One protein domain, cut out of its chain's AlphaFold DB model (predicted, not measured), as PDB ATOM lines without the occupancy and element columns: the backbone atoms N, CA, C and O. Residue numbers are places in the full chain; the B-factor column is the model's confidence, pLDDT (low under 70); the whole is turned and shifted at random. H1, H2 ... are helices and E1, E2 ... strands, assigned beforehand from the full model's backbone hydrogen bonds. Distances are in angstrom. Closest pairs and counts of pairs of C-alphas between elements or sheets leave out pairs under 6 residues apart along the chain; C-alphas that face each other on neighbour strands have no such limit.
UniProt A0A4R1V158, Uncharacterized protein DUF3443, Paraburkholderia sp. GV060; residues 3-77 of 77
ATOM      1  N   GLU A   3      14.672 -40.927 -21.675       91.69
ATOM      2  CA  GLU A   3      14.489 -42.102 -20.836       91.69
ATOM      3  C   GLU A   3      13.973 -43.262 -21.691       91.69
ATOM      4  O   GLU A   3      13.036 -43.101 -22.475       91.69
ATOM      5  N   GLY A   4      14.626 -44.417 -21.580       91.00
ATOM      6  CA  GLY A   4      14.175 -45.654 -22.207       91.00
ATOM      7  C   GLY A   4      13.079 -46.334 -21.388       91.00
ATOM      8  O   GLY A   4      12.950 -46.108 -20.189       91.00
ATOM      9  N   ALA A   5      12.331 -47.253 -22.003       87.62
ATOM     10  CA  ALA A   5      11.262 -48.004 -21.328       87.62
ATOM     11  C   ALA A   5      11.740 -48.846 -20.120       87.62
ATOM     12  O   ALA A   5      10.934 -49.285 -19.307       87.62
ATOM     13  N   ASN A   6      13.049 -49.073 -19.999       90.25
ATOM     14  CA  ASN A   6      13.692 -49.738 -18.865       90.25
ATOM     15  C   ASN A   6      14.144 -48.767 -17.752       90.25
ATOM     16  O   ASN A   6      14.873 -49.188 -16.855       90.25
ATOM     17  N   GLY A   7      13.782 -47.482 -17.824       93.44
ATOM     18  CA  GLY A   7      14.185 -46.442 -16.871       93.44
ATOM     19  C   GLY A   7      15.633 -45.962 -17.026       93.44
ATOM     20  O   GLY A   7      16.102 -45.134 -16.246       93.44
ATOM     21  N   ALA A   8      16.375 -46.471 -18.017       94.12
ATOM     22  CA  ALA A   8      17.718 -45.982 -18.298       94.12
ATOM     23  C   ALA A   8      17.640 -44.580 -18.906       94.12
ATOM     24  O   ALA A   8      16.882 -44.338 -19.846       94.12
ATOM     25  N   THR A   9      18.455 -43.661 -18.395       93.88
ATOM     26  CA  THR A   9      18.493 -42.281 -18.875       93.88
ATOM     27  C   THR A   9      19.756 -42.016 -19.679       93.88
ATOM     28  O   THR A   9      20.829 -42.545 -19.390       93.88
ATOM     29  N   SER A  10      19.627 -41.186 -20.711       91.44
ATOM     30  CA  SER A  10      20.739 -40.762 -21.554       91.44
ATOM     31  C   SER A  10      20.694 -39.258 -21.812       91.44
ATOM     32  O   SER A  10      19.630 -38.648 -22.003       91.44
ATOM     33  N   ALA A  11      21.874 -38.642 -21.788       91.81
ATOM     34  CA  ALA A  11      22.066 -37.243 -22.131       91.81
ATOM     35  C   ALA A  11      22.416 -37.129 -23.619       91.81
ATOM     36  O   ALA A  11      23.434 -37.651 -24.070       91.81
ATOM     37  N   VAL A  12      21.579 -36.418 -24.376       89.31
ATOM     38  CA  VAL A  12      21.844 -36.082 -25.779       89.31
ATOM     39  C   VAL A  12      22.244 -34.618 -25.846       89.31
ATOM     40  O   VAL A  12      21.442 -33.741 -25.529       89.31
ATOM     41  N   ASN A  13      23.490 -34.376 -26.243       91.56
ATOM     42  CA  ASN A  13      24.033 -33.037 -26.428       91.56
ATOM     43  C   ASN A  13      23.892 -32.633 -27.898       91.56
ATOM     44  O   ASN A  13      24.290 -33.386 -28.784       91.56
ATOM     45  N   PHE A  14      23.348 -31.446 -28.144       93.00
ATOM     46  CA  PHE A  14      23.187 -30.857 -29.472       93.00
ATOM     47  C   PHE A  14      23.212 -29.329 -29.360       93.00
ATOM     48  O   PHE A  14      23.078 -28.773 -28.267       93.00
ATOM     49  N   SER A  15      23.406 -28.646 -30.486       94.62
ATOM     50  CA  SER A  15      23.446 -27.185 -30.540       94.62
ATOM     51  C   SER A  15      22.125 -26.618 -31.043       94.62
ATOM     52  O   SER A  15      21.569 -27.097 -32.028       94.62
ATOM     53  N   VAL A  16      21.665 -25.556 -30.384       95.81
ATOM     54  CA  VAL A  16      20.491 -24.774 -30.779       95.81
ATOM     55  C   VAL A  16      20.938 -23.339 -30.999       95.81
ATOM     56  O   VAL A  16      21.649 -22.777 -30.162       95.81
ATOM     57  N   ALA A  17      20.552 -22.754 -32.128       96.75
ATOM     58  CA  ALA A  17      20.894 -21.376 -32.462       96.75
ATOM     59  C   ALA A  17      19.721 -20.419 -32.204       96.75
ATOM     60  O   ALA A  17      18.584 -20.828 -31.977       96.75
ATOM     61  N   ASN A  18      19.996 -19.115 -32.259       96.06
ATOM     62  CA  ASN A  18      18.950 -18.100 -32.201       96.06
ATOM     63  C   ASN A  18      18.008 -18.237 -33.413       96.06
ATOM     64  O   ASN A  18      18.458 -18.171 -34.556       96.06
ATOM     65  N   ALA A  19      16.705 -18.389 -33.163       94.25
ATOM     66  CA  ALA A  19      15.721 -18.653 -34.213       94.25
ATOM     67  C   ALA A  19      15.633 -17.537 -35.272       94.25
ATOM     68  O   ALA A  19      15.505 -17.842 -36.456       94.25
ATOM     69  N   ASN A  20      15.775 -16.263 -34.884       95.56
ATOM     70  CA  ASN A  20      15.751 -15.146 -35.837       95.56
ATOM     71  C   ASN A  20      16.963 -15.207 -36.772       95.56
ATOM     72  O   ASN A  20      16.826 -15.033 -37.981       95.56
ATOM     73  N   THR A  21      18.143 -15.499 -36.221       97.69
ATOM     74  CA  THR A  21      19.366 -15.674 -37.011       97.69
ATOM     75  C   THR A  21      19.257 -16.876 -37.945       97.69
ATOM     76  O   THR A  21      19.626 -16.761 -39.109       97.69
ATOM     77  N   VAL A  22      18.717 -18.010 -37.479       96.81
ATOM     78  CA  VAL A  22      18.488 -19.200 -38.317       96.81
ATOM     79  C   VAL A  22      17.543 -18.873 -39.473       96.81
ATOM     80  O   VAL A  22      17.889 -19.137 -40.621       96.81
ATOM     81  N   ALA A  23      16.399 -18.241 -39.199       95.19
ATOM     82  CA  ALA A  23      15.414 -17.899 -40.225       95.19
ATOM     83  C   ALA A  23      15.971 -16.954 -41.304       95.19
ATOM     84  O   ALA A  23      15.606 -17.067 -42.470       95.19
ATOM     85  N   GLN A  24      16.866 -16.038 -40.925       97.50
ATOM     86  CA  GLN A  24      17.543 -15.141 -41.866       97.50
ATOM     87  C   GLN A  24      18.666 -15.838 -42.643       97.50
ATOM     88  O   GLN A  24      18.827 -15.594 -43.834       97.50
ATOM     89  N   THR A  25      19.447 -16.690 -41.975       97.69
ATOM     90  CA  THR A  25      20.630 -17.345 -42.560       97.69
ATOM     91  C   THR A  25      20.242 -18.406 -43.586       97.69
ATOM     92  O   THR A  25      20.874 -18.503 -44.630       97.69
ATOM     93  N   TYR A  26      19.196 -19.177 -43.292       96.06
ATOM     94  CA  TYR A  26      18.700 -20.279 -44.123       96.06
ATOM     95  C   TYR A  26      17.391 -19.889 -44.830       96.06
ATOM     96  O   TYR A  26      16.481 -20.700 -45.006       96.06
ATOM     97  N   ALA A  27      17.248 -18.607 -45.174       95.81
ATOM     98  CA  ALA A  27      16.057 -18.098 -45.837       95.81
ATOM     99  C   ALA A  27      15.871 -18.778 -47.205       95.81
ATOM    100  O   ALA A  27      16.703 -18.634 -48.097       95.81
ATOM    101  N   GLY A  28      14.753 -19.489 -47.372       95.94
ATOM    102  CA  GLY A  28      14.433 -20.240 -48.593       95.94
ATOM    103  C   GLY A  28      14.758 -21.734 -48.524       95.94
ATOM    104  O   GLY A  28      14.313 -22.479 -49.400       95.94
ATOM    105  N   ASP A  29      15.445 -22.194 -47.479       96.38
ATOM    106  CA  ASP A  29      15.704 -23.619 -47.290       96.38
ATOM    107  C   ASP A  29      14.442 -24.347 -46.819       96.38
ATOM    108  O   ASP A  29      13.653 -23.848 -46.016       96.38
ATOM    109  N   SER A  30      14.264 -25.583 -47.290       95.62
ATOM    110  CA  SER A  30      13.160 -26.448 -46.845       95.62
ATOM    111  C   SER A  30      13.398 -27.073 -45.463       95.62
ATOM    112  O   SER A  30      12.494 -27.681 -44.898       95.62
ATOM    113  N   ALA A  31      14.615 -26.955 -44.929       95.00
ATOM    114  CA  ALA A  31      15.043 -27.559 -43.676       95.00
ATOM    115  C   ALA A  31      16.021 -26.630 -42.942       95.00
ATOM    116  O   ALA A  31      16.935 -26.081 -43.549       95.00
ATOM    117  N   LEU A  32      15.841 -26.480 -41.626       95.62
ATOM    118  CA  LEU A  32      16.606 -25.547 -40.794       95.62
ATOM    119  C   LEU A  32      17.471 -26.323 -39.787       95.62
ATOM    120  O   LEU A  32      16.937 -26.884 -38.830       95.62
ATOM    121  N   PRO A  33      18.804 -26.375 -39.958       94.69
ATOM    122  CA  PRO A  33      19.641 -27.357 -39.267       94.69
ATOM    123  C   PRO A  33      19.830 -27.105 -37.766       94.69
ATOM    124  O   PRO A  33      20.159 -28.038 -37.050       94.69
ATOM    125  N   LEU A  34      19.651 -25.872 -37.283       96.44
ATOM    126  CA  LEU A  34      19.900 -25.490 -35.882       96.44
ATOM    127  C   LEU A  34      18.633 -25.040 -35.142       96.44
ATOM    128  O   LEU A  34      18.729 -24.478 -34.046       96.44
ATOM    129  N   LEU A  35      17.459 -25.247 -35.749       96.19
ATOM    130  CA  LEU A  35      16.179 -24.886 -35.155       96.19
ATOM    131  C   LEU A  35      15.669 -26.027 -34.268       96.19
ATOM    132  O   LEU A  35      15.422 -27.131 -34.745       96.19
ATOM    133  N   ALA A  36      15.514 -25.726 -32.986       95.81
ATOM    134  CA  ALA A  36      14.863 -26.544 -31.969       95.81
ATOM    135  C   ALA A  36      14.402 -25.603 -30.846       95.81
ATOM    136  O   ALA A  36      14.911 -24.482 -30.728       95.81
ATOM    137  N   GLY A  37      13.455 -26.021 -30.013       94.62
ATOM    138  CA  GLY A  37      12.958 -25.162 -28.943       94.62
ATOM    139  C   GLY A  37      11.631 -25.616 -28.346       94.62
ATOM    140  O   GLY A  37      11.088 -26.645 -28.729       94.62
ATOM    141  N   PRO A  38      11.075 -24.848 -27.401       94.00
ATOM    142  CA  PRO A  38       9.720 -25.076 -26.916       94.00
ATOM    143  C   PRO A  38       8.708 -25.030 -28.068       94.00
ATOM    144  O   PRO A  38       8.774 -24.128 -28.902       94.00
ATOM    145  N   VAL A  39       7.735 -25.950 -28.084       89.25
ATOM    146  CA  VAL A  39       6.690 -26.007 -29.139       89.25
ATOM    147  C   VAL A  39       5.896 -24.686 -29.230       89.25
ATOM    148  O   VAL A  39       5.399 -24.307 -30.285       89.25
ATOM    149  N   PHE A  40       5.800 -23.960 -28.115       87.31
ATOM    150  CA  PHE A  40       5.316 -22.582 -28.008       87.31
ATOM    151  C   PHE A  40       5.977 -21.917 -26.791       87.31
ATOM    152  O   PHE A  40       6.517 -22.609 -25.929       87.31
ATOM    153  N   VAL A  41       5.919 -20.582 -26.702       82.94
ATOM    154  CA  VAL A  41       6.666 -19.740 -25.733       82.94
ATOM    155  C   VAL A  41       6.611 -20.180 -24.262       82.94
ATOM    156  O   VAL A  41       7.532 -19.875 -23.513       82.94
ATOM    157  N   THR A  42       5.569 -20.891 -23.837       88.44
ATOM    158  CA  THR A  42       5.378 -21.346 -22.447       88.44
ATOM    159  C   THR A  42       5.288 -22.867 -22.305       88.44
ATOM    160  O   THR A  42       4.894 -23.367 -21.251       88.44
ATOM    161  N   SER A  43       5.623 -23.621 -23.353       91.38
ATOM    162  CA  SER A  43       5.524 -25.079 -23.341       91.38
ATOM    163  C   SER A  43       6.607 -25.714 -22.470       91.38
ATOM    164  O   SER A  43       7.778 -25.345 -22.553       91.38
ATOM    165  N   SER A  44       6.232 -26.728 -21.691       90.94
ATOM    166  CA  SER A  44       7.183 -27.670 -21.085       90.94
ATOM    167  C   SER A  44       7.666 -28.735 -22.076       90.94
ATOM    168  O   SER A  44       8.609 -29.468 -21.781       90.94
ATOM    169  N   ILE A  45       7.027 -28.827 -23.247       90.62
ATOM    170  CA  ILE A  45       7.394 -29.743 -24.324       90.62
ATOM    171  C   ILE A  45       8.423 -29.059 -25.219       90.62
ATOM    172  O   ILE A  45       8.221 -27.935 -25.685       90.62
ATOM    173  N   PHE A  46       9.505 -29.779 -25.492       90.94
ATOM    174  CA  PHE A  46      10.583 -29.356 -26.371       90.94
ATOM    175  C   PHE A  46      10.470 -30.070 -27.722       90.94
ATOM    176  O   PHE A  46      10.460 -31.302 -27.767       90.94
ATOM    177  N   ASP A  47      10.393 -29.305 -28.808       92.81
ATOM    178  CA  ASP A  47      10.645 -29.789 -30.162       92.81
ATOM    179  C   ASP A  47      12.158 -29.859 -30.386       92.81
ATOM    180  O   ASP A  47      12.879 -28.860 -30.315       92.81
ATOM    181  N   TRP A  48      12.634 -31.073 -30.636       92.75
ATOM    182  CA  TRP A  48      14.048 -31.388 -30.771       92.75
ATOM    183  C   TRP A  48      14.625 -31.016 -32.139       92.75
ATOM    184  O   TRP A  48      15.847 -30.877 -32.259       92.75
ATOM    185  N   GLY A  49      13.763 -30.834 -33.145       93.94
ATOM    186  CA  GLY A  49      14.143 -30.450 -34.499       93.94
ATOM    187  C   GLY A  49      15.162 -31.379 -35.172       93.94
ATOM    188  O   GLY A  49      15.446 -32.494 -34.728       93.94
ATOM    189  N   LEU A  50      15.754 -30.885 -36.262       94.69
ATOM    190  CA  LEU A  50      16.840 -31.570 -36.971       94.69
ATOM    191  C   LEU A  50      18.128 -31.771 -36.152       94.69
ATOM    192  O   LEU A  50      18.753 -32.817 -36.348       94.69
ATOM    193  N   PRO A  51      18.537 -30.868 -35.229       95.12
ATOM    194  CA  PRO A  51      19.746 -31.067 -34.426       95.12
ATOM    195  C   PRO A  51      19.831 -32.425 -33.722       95.12
ATOM    196  O   PRO A  51      20.924 -32.965 -33.565       95.12
ATOM    197  N   PHE A  52      18.693 -33.000 -33.319       93.56
ATOM    198  CA  PHE A  52      18.641 -34.312 -32.675       93.56
ATOM    199  C   PHE A  52      19.021 -35.481 -33.593       93.56
ATOM    200  O   PHE A  52      19.414 -36.531 -33.097       93.56
ATOM    201  N   PHE A  53      18.933 -35.328 -34.913       92.50
ATOM    202  CA  PHE A  53      19.239 -36.399 -35.868       92.50
ATOM    203  C   PHE A  53      20.696 -36.372 -36.349       92.50
ATOM    204  O   PHE A  53      21.166 -37.331 -36.957       92.50
ATOM    205  N   TYR A  54      21.441 -35.298 -36.086       93.00
ATOM    206  CA  TYR A  54      22.798 -35.151 -36.608       93.00
ATOM    207  C   TYR A  54      23.841 -35.934 -35.808       93.00
ATOM    208  O   TYR A  54      23.846 -35.947 -34.579       93.00
ATOM    209  N   GLY A  55      24.764 -36.576 -36.533       91.31
ATOM    210  CA  GLY A  55      25.889 -37.317 -35.949       91.31
ATOM    211  C   GLY A  55      25.502 -38.623 -35.248       91.31
ATOM    212  O   GLY A  55      26.318 -39.176 -34.511       91.31
ATOM    213  N   ARG A  56      24.273 -39.110 -35.449       89.88
ATOM    214  CA  ARG A  56      23.735 -40.310 -34.799       89.88
ATOM    215  C   ARG A  56      22.747 -41.038 -35.693       89.88
ATOM    216  O   ARG A  56      22.017 -40.420 -36.460       89.88
ATOM    217  N   ASN A  57      22.701 -42.355 -35.548       93.38
ATOM    218  CA  ASN A  57      21.644 -43.154 -36.146       93.38
ATOM    219  C   ASN A  57      20.420 -43.061 -35.239       93.38
ATOM    220  O   ASN A  57      20.506 -43.392 -34.061       93.38
ATOM    221  N   VAL A  58      19.301 -42.601 -35.787       93.44
ATOM    222  CA  VAL A  58      18.028 -42.512 -35.069       93.44
ATOM    223  C   VAL A  58      17.023 -43.397 -35.779       93.44
ATOM    224  O   VAL A  58      16.853 -43.312 -36.995       93.44
ATOM    225  N   TYR A  59      16.338 -44.225 -35.006       92.94
ATOM    226  CA  TYR A  59      15.277 -45.104 -35.468       92.94
ATOM    227  C   TYR A  59      13.970 -44.667 -34.818       92.94
ATOM    228  O   TYR A  59      13.929 -44.399 -33.617       92.94
ATOM    229  N   ALA A  60      12.901 -44.608 -35.606       93.56
ATOM    230  CA  ALA A  60      11.564 -44.294 -35.127       93.56
ATOM    231  C   ALA A  60      10.614 -45.441 -35.469       93.56
ATOM    232  O   ALA A  60      10.632 -45.963 -36.586       93.56
ATOM    233  N   ALA A  61       9.784 -45.821 -34.505       95.62
ATOM    234  CA  ALA A  61       8.695 -46.760 -34.714       95.62
ATOM    235  C   ALA A  61       7.398 -45.999 -34.991       95.62
ATOM    236  O   ALA A  61       7.038 -45.080 -34.254       95.62
ATOM    237  N   ILE A  62       6.688 -46.407 -36.043       96.19
ATOM    238  CA  ILE A  62       5.377 -45.852 -36.382       96.19
ATOM    239  C   ILE A  62       4.353 -46.339 -35.353       96.19
ATOM    240  O   ILE A  62       4.393 -47.488 -34.906       96.19
ATOM    241  N   GLU A  63       3.431 -45.455 -34.981       96.25
ATOM    242  CA  GLU A  63       2.326 -45.767 -34.081       96.25
ATOM    243  C   GLU A  63       1.566 -47.030 -34.520       96.25
ATOM    244  O   GLU A  63       1.291 -47.238 -35.705       96.25
ATOM    245  N   GLN A  64       1.258 -47.893 -33.547       96.38
ATOM    246  CA  GLN A  64       0.545 -49.164 -33.735       96.38
ATOM    247  C   GLN A  64       1.232 -50.188 -34.655       96.38
ATOM    248  O   GLN A  64       0.674 -51.259 -34.895       96.38
ATOM    249  N   GLN A  65       2.453 -49.927 -35.129       97.19
ATOM    250  CA  GLN A  65       3.204 -50.898 -35.918       97.19
ATOM    251  C   GLN A  65       4.016 -51.830 -35.024       97.19
ATOM    252  O   GLN A  65       4.646 -51.402 -34.053       97.19
ATOM    253  N   ALA A  66       4.005 -53.117 -35.373       96.12
ATOM    254  CA  ALA A  66       4.819 -54.124 -34.710       96.12
ATOM    255  C   ALA A  66       6.295 -53.936 -35.082       96.12
ATOM    256  O   ALA A  66       6.652 -53.857 -36.257       96.12
ATOM    257  N   THR A  67       7.158 -53.911 -34.072       93.62
ATOM    258  CA  THR A  67       8.613 -53.874 -34.234       93.62
ATOM    259  C   THR A  67       9.263 -54.942 -33.347       93.62
ATOM    260  O   THR A  67       8.616 -55.438 -32.418       93.62
ATOM    261  N   PRO A  68      10.554 -55.267 -33.550       90.81
ATOM    262  CA  PRO A  68      11.278 -56.170 -32.655       90.81
ATOM    263  C   PRO A  68      11.313 -55.727 -31.181       90.81
ATOM    264  O   PRO A  68      11.507 -56.572 -30.310       90.81
ATOM    265  N   SER A  69      11.130 -54.434 -30.885       87.19
ATOM    266  CA  SER A  69      11.186 -53.880 -29.521       87.19
ATOM    267  C   SER A  69       9.810 -53.538 -28.935       87.19
ATOM    268  O   SER A  69       9.739 -52.895 -27.891       87.19
ATOM    269  N   GLY A  70       8.721 -53.977 -29.573       90.50
ATOM    270  CA  GLY A  70       7.347 -53.715 -29.138       90.50
ATOM    271  C   GLY A  70       6.546 -52.885 -30.141       90.50
ATOM    272  O   GLY A  70       6.990 -52.617 -31.255       90.50
ATOM    273  N   VAL A  71       5.324 -52.511 -29.774       94.69
ATOM    274  CA  VAL A  71       4.460 -51.687 -30.634       94.69
ATOM    275  C   VAL A  71       4.851 -50.213 -30.488       94.69
ATOM    276  O   VAL A  71       5.051 -49.744 -29.368       94.69
ATOM    277  N   GLY A  72       4.987 -49.491 -31.604       95.00
ATOM    278  CA  GLY A  72       5.268 -48.048 -31.595       95.00
ATOM    279  C   GLY A  72       4.107 -47.194 -31.049       95.00
ATOM    280  O   GLY A  72       2.982 -47.687 -30.935       95.00
ATOM    281  N   PRO A  73       4.331 -45.893 -30.775       94.50
ATOM    282  CA  PRO A  73       5.495 -45.112 -31.189       94.50
ATOM    283  C   PRO A  73       6.616 -45.077 -30.143       94.50
ATOM    284  O   PRO A  73       6.371 -45.002 -28.942       94.50
ATOM    285  N   TYR A  74       7.861 -45.075 -30.614       92.31
ATOM    286  CA  TYR A  74       9.045 -44.800 -29.798       92.31
ATOM    287  C   TYR A  74      10.220 -44.368 -30.686       92.31
ATOM    288  O   TYR A  74      10.192 -44.547 -31.907       92.31
ATOM    289  N   VAL A  75      11.269 -43.824 -30.062       92.56
ATOM    290  CA  VAL A  75      12.561 -43.532 -30.701       92.56
ATOM    291  C   VAL A  75      13.681 -44.347 -30.055       92.56
ATOM    292  O   VAL A  75      13.644 -44.603 -28.852       92.56
ATOM    293  N   ALA A  76      14.672 -44.745 -30.848       91.69
ATOM    294  CA  ALA A  76      15.880 -45.438 -30.399       91.69
ATOM    295  C   ALA A  76      17.116 -44.877 -31.117       91.69
ATOM    296  O   ALA A  76      17.016 -44.431 -32.262       91.69
ATOM    297  N   TYR A  77      18.266 -44.881 -30.443       91.25
ATOM    298  CA  TYR A  77      19.538 -44.358 -30.951       91.25
ATOM    299  C   TYR A  77      20.730 -44.908 -30.167       91.25
ATOM    300  O   TYR A  77      20.502 -45.452 -29.062       91.25
TER     301      TYR A  77
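This is residues 3 to 77 of the 77 residues of the protein "Uncharacterized protein DUF3443" of Paraburkholderia sp. GV060 (UniProt A0A4R1V158). The domain has little regular structure: a loose trail of loops, with the small hairpin E1 and E2 towards one end, H1 at the other and short H2 between. Residues 3 to 18 run from near the hairpin's end to H1. The 75 printed residues hold H1, H2, E1, E2 in chain order, class mixed, with 17 residues in named elements; the sheet E1 - E2 is antiparallel. The whole is loose, radius of gyration of the C-alphas 15.0 A, and elongated, 42 by 25 by 23 A.

E1 is residues 59 to 61, 6.8 A, and E2 residues 74 to 76, 6.9 A, ending at C-alpha 76 (15.880, -45.438, -30.399). H2 is residues 50 to 53, 5.5 A. H1 is residues 19 to 25, 9.8 A, beginning at C-alpha 19 (15.721, -18.653, -34.213).

E1 and E2 form a hairpin, their directions at 161 degrees; N 59 and O 76, 2.8 A apart, are within hydrogen-bond range. H1 is apart from H2, E1 and E2; H2 is apart from E2. In H1 every O i to N i+4 pair is within hydrogen-bond range; H2 is too short for one.

The farthest C-alphas, Gln 24 and Pro 68, are 42.5 A apart. The links H1 to H2 and E1 to E2 are long; H2 to E1 is tight. The printed part has no cut, and no printed residue is under pLDDT 70.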